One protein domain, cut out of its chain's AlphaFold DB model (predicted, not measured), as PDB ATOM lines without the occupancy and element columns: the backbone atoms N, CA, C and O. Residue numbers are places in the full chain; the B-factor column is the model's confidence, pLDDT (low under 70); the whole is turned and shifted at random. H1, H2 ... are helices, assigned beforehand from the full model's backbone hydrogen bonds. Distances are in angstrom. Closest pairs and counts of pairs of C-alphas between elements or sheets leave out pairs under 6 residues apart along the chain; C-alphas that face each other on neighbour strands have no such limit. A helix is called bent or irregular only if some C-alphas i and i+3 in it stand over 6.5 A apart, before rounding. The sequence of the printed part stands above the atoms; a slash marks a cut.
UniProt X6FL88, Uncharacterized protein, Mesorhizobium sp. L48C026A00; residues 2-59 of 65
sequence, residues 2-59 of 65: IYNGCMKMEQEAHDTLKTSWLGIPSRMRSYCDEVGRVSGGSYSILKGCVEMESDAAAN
ATOM      1  N   ILE A   2     -22.144  46.187 -48.847       86.19
ATOM      2  CA  ILE A   2     -23.578  46.305 -48.495       86.19
ATOM      3  C   ILE A   2     -24.100  45.105 -47.681       86.19
ATOM      4  O   ILE A   2     -24.854  45.306 -46.738       86.19
ATOM      5  N   TYR A   3     -23.634  43.882 -47.968       90.94
ATOM      6  CA  TYR A   3     -24.086  42.662 -47.281       90.94
ATOM      7  C   TYR A   3     -23.998  42.743 -45.748       90.94
ATOM      8  O   TYR A   3     -24.983  42.487 -45.068       90.94
ATOM      9  N   ASN A   4     -22.853  43.162 -45.194       93.19
ATOM     10  CA  ASN A   4     -22.700  43.296 -43.740       93.19
ATOM     11  C   ASN A   4     -23.650  44.354 -43.157       93.19
ATOM     12  O   ASN A   4     -24.120  44.192 -42.037       93.19
ATOM     13  N   GLY A   5     -23.942  45.415 -43.917       94.00
ATOM     14  CA  GLY A   5     -24.949  46.406 -43.544       94.00
ATOM     15  C   GLY A   5     -26.350  45.797 -43.504       94.00
ATOM     16  O   GLY A   5     -27.038  45.944 -42.503       94.00
ATOM     17  N   CYS A   6     -26.738  45.047 -44.541       92.62
ATOM     18  CA  CYS A   6     -28.012  44.321 -44.579       92.62
ATOM     19  C   CYS A   6     -28.148  43.349 -43.405       92.62
ATOM     20  O   CYS A   6     -29.150  43.387 -42.700       92.62
ATOM     21  N   MET A   7     -27.119  42.542 -43.140       95.25
ATOM     22  CA  MET A   7     -27.119  41.608 -42.011       95.25
ATOM     23  C   MET A   7     -27.260  42.328 -40.670       95.25
ATOM     24  O   MET A   7     -27.998  41.867 -39.807       95.25
ATOM     25  N   LYS A   8     -26.582  43.468 -40.495       95.94
ATOM     26  CA  LYS A   8     -26.699  44.270 -39.275       95.94
ATOM     27  C   LYS A   8     -28.116  44.824 -39.095       95.94
ATOM     28  O   LYS A   8     -28.658  44.715 -38.003       95.94
ATOM     29  N   MET A   9     -28.725  45.358 -40.157       95.06
ATOM     30  CA  MET A   9     -30.100  45.877 -40.112       95.06
ATOM     31  C   MET A   9     -31.120  44.784 -39.770       95.06
ATOM     32  O   MET A   9     -31.985  44.992 -38.920       95.06
ATOM     33  N   GLU A  10     -30.996  43.611 -40.391       95.94
ATOM     34  CA  GLU A  10     -31.871  42.466 -40.118       95.94
ATOM     35  C   GLU A  10     -31.696  41.956 -38.682       95.94
ATOM     36  O   GLU A  10     -32.683  41.705 -37.990       95.94
ATOM     37  N   GLN A  11     -30.453  41.874 -38.193       97.19
ATOM     38  CA  GLN A  11     -30.162  41.442 -36.826       97.19
ATOM     39  C   GLN A  11     -30.739  42.407 -35.783       97.19
ATOM     40  O   GLN A  11     -31.399  41.975 -34.842       97.19
ATOM     41  N   GLU A  12     -30.553  43.717 -35.964       96.94
ATOM     42  CA  GLU A  12     -31.106  44.732 -35.061       96.94
ATOM     43  C   GLU A  12     -32.643  44.703 -35.044       96.94
ATOM     44  O   GLU A  12     -33.265  44.825 -33.982       96.94
ATOM     45  N   ALA A  13     -33.270  44.506 -36.209       97.06
ATOM     46  CA  ALA A  13     -34.717  44.376 -36.311       97.06
ATOM     47  C   ALA A  13     -35.222  43.110 -35.601       97.06
ATOM     48  O   ALA A  13     -36.161  43.186 -34.804       97.06
ATOM     49  N   HIS A  14     -34.558  41.976 -35.824       96.88
ATOM     50  CA  HIS A  14     -34.848  40.716 -35.149       96.88
ATOM     51  C   HIS A  14     -34.721  40.835 -33.626       96.88
ATOM     52  O   HIS A  14     -35.629  40.426 -32.908       96.88
ATOM     53  N   ASP A  15     -33.635  41.414 -33.111       97.75
ATOM     54  CA  ASP A  15     -33.391  41.504 -31.666       97.75
ATOM     55  C   ASP A  15     -34.387  42.443 -30.971       97.75
ATOM     56  O   ASP A  15     -34.858  42.154 -29.863       97.75
ATOM     57  N   THR A  16     -34.781  43.519 -31.661       95.81
ATOM     58  CA  THR A  16     -35.867  44.407 -31.220       95.81
ATOM     59  C   THR A  16     -37.173  43.621 -31.100       95.81
ATOM     60  O   THR A  16     -37.789  43.590 -30.033       95.81
ATOM     61  N   LEU A  17     -37.573  42.944 -32.182       95.75
ATOM     62  CA  LEU A  17     -38.820  42.188 -32.240       95.75
ATOM     63  C   LEU A  17     -38.828  41.049 -31.229       95.75
ATOM     64  O   LEU A  17     -39.805  40.895 -30.513       95.75
ATOM     65  N   LYS A  18     -37.737  40.294 -31.095       95.94
ATOM     66  CA  LYS A  18     -37.604  39.198 -30.127       95.94
ATOM     67  C   LYS A  18     -37.914  39.646 -28.698       95.94
ATOM     68  O   LYS A  18     -38.521  38.888 -27.944       95.94
ATOM     69  N   THR A  19     -37.516  40.862 -28.336       95.06
ATOM     70  CA  THR A  19     -37.724  41.416 -26.992       95.06
ATOM     71  C   THR A  19     -39.181  41.824 -26.753       95.06
ATOM     72  O   THR A  19     -39.705  41.600 -25.664       95.06
ATOM     73  N   SER A  20     -39.862  42.381 -27.758       92.75
ATOM     74  CA  SER A  20     -41.236  42.893 -27.630       92.75
ATOM     75  C   SER A  20     -42.325  41.957 -28.171       92.75
ATOM     76  O   SER A  20     -43.504  42.209 -27.929       92.75
ATOM     77  N   TRP A  21     -41.970  40.859 -28.852       94.25
ATOM     78  CA  TRP A  21     -42.894  40.035 -29.647       94.25
ATOM     79  C   TRP A  21     -44.121  39.570 -28.867       94.25
ATOM     80  O   TRP A  21     -45.242  39.619 -29.362       94.25
ATOM     81  N   LEU A  22     -43.922  39.132 -27.622       94.06
ATOM     82  CA  LEU A  22     -45.008  38.635 -26.776       94.06
ATOM     83  C   LEU A  22     -45.987  39.734 -26.340       94.06
ATOM     84  O   LEU A  22     -47.136  39.420 -26.037       94.06
ATOM     85  N   GLY A  23     -45.556  40.998 -26.331       93.44
ATOM     86  CA  GLY A  23     -46.399  42.154 -26.022       93.44
ATOM     87  C   GLY A  23     -47.253  42.629 -27.198       93.44
ATOM     88  O   GLY A  23     -48.191  43.396 -26.996       93.44
ATOM     89  N   ILE A  24     -46.972  42.168 -28.421       94.06
ATOM     90  CA  ILE A  24     -47.707  42.584 -29.618       94.06
ATOM     91  C   ILE A  24     -49.022  41.783 -29.723       94.06
ATOM     92  O   ILE A  24     -49.009  40.543 -29.623       94.06
ATOM     93  N   PRO A  25     -50.172  42.439 -29.983       95.00
ATOM     94  CA  PRO A  25     -51.444  41.757 -30.209       95.00
ATOM     95  C   PRO A  25     -51.338  40.651 -31.270       95.00
ATOM     96  O   PRO A  25     -50.704  40.823 -32.309       95.00
ATOM     97  N   SER A  26     -51.985  39.504 -31.036       94.31
ATOM     98  CA  SER A  26     -51.898  38.324 -31.918       94.31
ATOM     99  C   SER A  26     -52.304  38.609 -33.368       94.31
ATOM    100  O   SER A  26     -51.681  38.094 -34.299       94.31
ATOM    101  N   ARG A  27     -53.312  39.465 -33.564       94.12
ATOM    102  CA  ARG A  27     -53.757  39.904 -34.892       94.12
ATOM    103  C   ARG A  27     -52.666  40.680 -35.631       94.12
ATOM    104  O   ARG A  27     -52.378  40.355 -36.776       94.12
ATOM    105  N   MET A  28     -52.041  41.649 -34.963       94.94
ATOM    106  CA  MET A  28     -50.966  42.466 -35.536       94.94
ATOM    107  C   MET A  28     -49.730  41.614 -35.839       94.94
ATOM    108  O   MET A  28     -49.162  41.732 -36.917       94.94
ATOM    109  N   ARG A  29     -49.373  40.677 -34.948       95.56
ATOM    110  CA  ARG A  29     -48.301  39.703 -35.208       95.56
ATOM    111  C   ARG A  29     -48.542  38.894 -36.475       95.56
ATOM    112  O   ARG A  29     -47.628  38.755 -37.272       95.56
ATOM    113  N   SER A  30     -49.755  38.368 -36.649       95.75
ATOM    114  CA  SER A  30     -50.091  37.527 -37.804       95.75
ATOM    115  C   SER A  30     -50.057  38.329 -39.106       95.75
ATOM    116  O   SER A  30     -49.474  37.881 -40.085       95.75
ATOM    117  N   TYR A  31     -50.626  39.537 -39.091       95.12
ATOM    118  CA  TYR A  31     -50.626  40.429 -40.249       95.12
ATOM    119  C   TYR A  31     -49.210  40.885 -40.627       95.12
ATOM    120  O   TYR A  31     -48.793  40.735 -41.771       95.12
ATOM    121  N   CYS A  32     -48.429  41.377 -39.663       96.19
ATOM    122  CA  CYS A  32     -47.074  41.838 -39.945       96.19
ATOM    123  C   CYS A  32     -46.094  40.701 -40.258       96.19
ATOM    124  O   CYS A  32     -45.131  40.938 -40.981       96.19
ATOM    125  N   ASP A  33     -46.326  39.475 -39.777       95.00
ATOM    126  CA  ASP A  33     -45.571  38.289 -40.210       95.00
ATOM    127  C   ASP A  33     -45.834  37.964 -41.690       95.00
ATOM    128  O   ASP A  33     -44.896  37.656 -42.422       95.00
ATOM    129  N   GLU A  34     -47.073  38.112 -42.168       95.25
ATOM    130  CA  GLU A  34     -47.398  37.974 -43.592       95.25
ATOM    131  C   GLU A  34     -46.716  39.062 -44.436       95.25
ATOM    132  O   GLU A  34     -46.028  38.749 -45.409       95.25
ATOM    133  N   VAL A  35     -46.817  40.330 -44.018       95.06
ATOM    134  CA  VAL A  35     -46.161  41.469 -44.687       95.06
ATOM    135  C   VAL A  35     -44.637  41.315 -44.690       95.06
ATOM    136  O   VAL A  35     -43.991  41.500 -45.719       95.06
ATOM    137  N   GLY A  36     -44.049  40.921 -43.560       94.56
ATOM    138  CA  GLY A  36     -42.612  40.699 -43.415       94.56
ATOM    139  C   GLY A  36     -42.083  39.554 -44.274       94.56
ATOM    140  O   GLY A  36     -40.901  39.538 -44.600       94.56
ATOM    141  N   ARG A  37     -42.935  38.604 -44.677       94.44
ATOM    142  CA  ARG A  37     -42.575  37.492 -45.571       94.44
ATOM    143  C   ARG A  37     -42.653  37.832 -47.052       94.44
ATOM    144  O   ARG A  37     -42.155  37.054 -47.871       94.44
ATOM    145  N   VAL A  38     -43.222  38.983 -47.410       90.38
ATOM    146  CA  VAL A  38     -43.223  39.457 -48.796       90.38
ATOM    147  C   VAL A  38     -41.775  39.552 -49.287       90.38
ATOM    148  O   VAL A  38     -40.885  40.009 -48.574       90.38
ATOM    149  N   SER A  39     -41.520  39.065 -50.504       78.25
ATOM    150  CA  SER A  39     -40.185  39.065 -51.126       78.25
ATOM    151  C   SER A  39     -39.116  38.218 -50.414       78.25
ATOM    152  O   SER A  39     -37.926  38.490 -50.557       78.25
ATOM    153  N   GLY A  40     -39.517  37.158 -49.701       81.44
ATOM    154  CA  GLY A  40     -38.596  36.140 -49.175       81.44
ATOM    155  C   GLY A  40     -38.265  36.253 -47.685       81.44
ATOM    156  O   GLY A  40     -37.489  35.438 -47.190       81.44
ATOM    157  N   GLY A  41     -38.883  37.193 -46.963       90.12
ATOM    158  CA  GLY A  41     -38.669  37.376 -45.526       90.12
ATOM    159  C   GLY A  41     -37.692  38.500 -45.196       90.12
ATOM    160  O   GLY A  41     -36.558  38.506 -45.664       90.12
ATOM    161  N   SER A  42     -38.125  39.432 -44.353       95.31
ATOM    162  CA  SER A  42     -37.303  40.498 -43.780       95.31
ATOM    163  C   SER A  42     -37.860  40.909 -42.418       95.31
ATOM    164  O   SER A  42     -39.018  41.322 -42.289       95.31
ATOM    165  N   TYR A  43     -37.012  40.844 -41.393       96.19
ATOM    166  CA  TYR A  43     -37.316  41.384 -40.075       96.19
ATOM    167  C   TYR A  43     -37.379  42.904 -40.102       96.19
ATOM    168  O   TYR A  43     -38.145  43.479 -39.333       96.19
ATOM    169  N   SER A  44     -36.630  43.564 -40.989       95.94
ATOM    170  CA  SER A  44     -36.739  45.013 -41.175       95.94
ATOM    171  C   SER A  44     -38.132  45.419 -41.671       95.94
ATOM    172  O   SER A  44     -38.716  46.351 -41.119       95.94
ATOM    173  N   ILE A  45     -38.712  44.690 -42.635       96.00
ATOM    174  CA  ILE A  45     -40.094  44.926 -43.093       96.00
ATOM    175  C   ILE A  45     -41.098  44.600 -41.982       96.00
ATOM    176  O   ILE A  45     -41.999  45.395 -41.713       96.00
ATOM    177  N   LEU A  46     -40.926  43.461 -41.305       96.44
ATOM    178  CA  LEU A  46     -41.805  43.054 -40.207       96.44
ATOM    179  C   LEU A  46     -41.831  44.110 -39.095       96.44
ATOM    180  O   LEU A  46     -42.901  44.503 -38.634       96.44
ATOM    181  N   LYS A  47     -40.650  44.586 -38.685       96.25
ATOM    182  CA  LYS A  47     -40.492  45.621 -37.663       96.25
ATOM    183  C   LYS A  47     -41.184  46.912 -38.088       96.25
ATOM    184  O   LYS A  47     -41.971  47.437 -37.310       96.25
ATOM    185  N   GLY A  48     -40.950  47.365 -39.319       95.62
ATOM    186  CA  GLY A  48     -41.605  48.560 -39.847       95.62
ATOM    187  C   GLY A  48     -43.131  48.441 -39.848       95.62
ATOM    188  O   GLY A  48     -43.813  49.377 -39.450       95.62
ATOM    189  N   CYS A  49     -43.679  47.278 -40.217       96.06
ATOM    190  CA  CYS A  49     -45.119  47.025 -40.125       96.06
ATOM    191  C   CYS A  49     -45.633  47.151 -38.686       96.06
ATOM    192  O   CYS A  49     -46.610  47.851 -38.445       96.06
ATOM    193  N   VAL A  50     -44.959  46.517 -37.722       95.50
ATOM    194  CA  VAL A  50     -45.361  46.575 -36.309       95.50
ATOM    195  C   VAL A  50     -45.329  48.007 -35.779       95.50
ATOM    196  O   VAL A  50     -46.249  48.399 -35.063       95.50
ATOM    197  N   GLU A  51     -44.295  48.780 -36.113       94.62
ATOM    198  CA  GLU A  51     -44.175  50.188 -35.717       94.62
ATOM    199  C   GLU A  51     -45.323  51.018 -36.306       94.62
ATOM    200  O   GLU A  51     -46.042  51.670 -35.554       94.62
ATOM    201  N   MET A  52     -45.585  50.900 -37.613       93.56
ATOM    202  CA  MET A  52     -46.686  51.614 -38.273       93.56
ATOM    203  C   MET A  52     -48.061  51.254 -37.695       93.56
ATOM    204  O   MET A  52     -48.876  52.138 -37.448       93.56
ATOM    205  N   GLU A  53     -48.326  49.968 -37.456       93.56
ATOM    206  CA  GLU A  53     -49.597  49.504 -36.890       93.56
ATOM    207  C   GLU A  53     -49.757  49.918 -35.418       93.56
ATOM    208  O   GLU A  53     -50.862  50.235 -34.974       93.56
ATOM    209  N   SER A  54     -48.663  49.949 -34.652       91.44
ATOM    210  CA  SER A  54     -48.670  50.428 -33.264       91.44
ATOM    211  C   SER A  54     -48.934  51.933 -33.197       91.44
ATOM    212  O   SER A  54     -49.747  52.379 -32.384       91.44
ATOM    213  N   ASP A  55     -48.308  52.703 -34.086       90.19
ATOM    214  CA  ASP A  55     -48.521  54.144 -34.200       90.19
ATOM    215  C   ASP A  55     -49.946  54.465 -34.659       90.19
ATOM    216  O   ASP A  55     -50.593  55.339 -34.082       90.19
ATOM    217  N   ALA A  56     -50.480  53.723 -35.635       88.69
ATOM    218  CA  ALA A  56     -51.862  53.863 -36.092       88.69
ATOM    219  C   ALA A  56     -52.877  53.499 -34.995       88.69
ATOM    220  O   ALA A  56     -53.907  54.162 -34.861       88.69
ATOM    221  N   ALA A  57     -52.581  52.484 -34.175       85.44
ATOM    222  CA  ALA A  57     -53.404  52.139 -33.019       85.44
ATOM    223  C   ALA A  57     -53.408  53.247 -31.950       85.44
ATOM    224  O   ALA A  57     -54.418  53.434 -31.271       85.44
ATOM    225  N   ALA A  58     -52.307  53.994 -31.811       83.12
ATOM    226  CA  ALA A  58     -52.208  55.137 -30.904       83.12
ATOM    227  C   ALA A  58     -52.807  56.431 -31.489       83.12
ATOM    228  O   ALA A  58     -53.338  57.251 -30.743       83.12
ATOM    229  N   ASN A  59     -52.729  56.620 -32.809       79.62
ATOM    230  CA  ASN A  59     -53.191  57.807 -33.526       79.62
ATOM    231  C   ASN A  59     -53.858  57.410 -34.848       79.62
ATOM    232  O   ASN A  59     -53.216  57.343 -35.897       79.62
TER     233      ASN A  59
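AT A GLANCE: This is residues 2 to 59 of the 65 residues of an uncharacterized protein of Mesorhizobium sp. L48C026A00 (UniProt X6FL88). A helical hairpin, H2 and H3, packs on one long helix, H1: the first residues of H3, 43 to 47, sit on residues 9 to 17 of H1, and from there H3 runs away from H1 at a steep tilt. H2 folds back after H1 and runs nearly antiparallel to it, and the centres of the three helices make a triangle. The printed part has 58 residues with three named helices in the order H1, H2, H3 and no named strand, and its class is all helix. It is compact, with a radius of gyration of the C-alphas of 11.5 A, yet elongated in outline, with spans of 35 by 22 by 20 A.

IN THESE COORDINATES: H1 runs from Ile 2 to Gly 23, beginning at C-alpha 2 (-23.578, 46.305, -48.495), and measures 32.3 A from first to last C-alpha. It has a kink of 31 degrees near residue 17, and it is irregular, with C-alphas 19 and 22 standing 7.8 A apart. H2 covers residues 26 to 40 and measures 21.9 A; it begins at C-alpha 26 (-51.898, 38.324, -31.918). H2 is irregular too, with C-alphas 36 and 39 standing 8.2 A apart. H3 covers residues 43 to 58, measures 22.2 A and ends at C-alpha 58 (-52.208, 55.137, -30.904).

HOW THE PARTS SIT: H1 touches H3 with residues 9 to 17 alone, and H3 touches H1 with residues 43 to 47 alone. Their closest C-alphas are those of Ala 13 and Ser 44, 5.3 A apart. They run the same way at a steep tilt of 43 degrees. H1 and H2 are close but not clearly touching, with the closest C-alphas, those of Trp 21 and Arg 29, 7.8 A apart. These two run opposite ways at a shallow tilt of 15 degrees. H2 and H3 form a helical hairpin and touch, with the closest C-alphas, those of Gly 36 and Leu 46, 4.1 A apart. They run opposite ways at a tilt of 35.4 degrees, only just steep. In H3 every O i to N i+4 pair is within hydrogen-bond range, in H1 16 of 18 and in H2 9 of 11.

THE WHOLE: The two C-alphas farthest apart are those of Tyr 3 and Asn 59, at 35.6 A. The links from H1 to H2 and from H2 to H3 are both tight, with two residues each. The printed part has no cut. Its mean pLDDT is 93.4, and no printed residue is under 70.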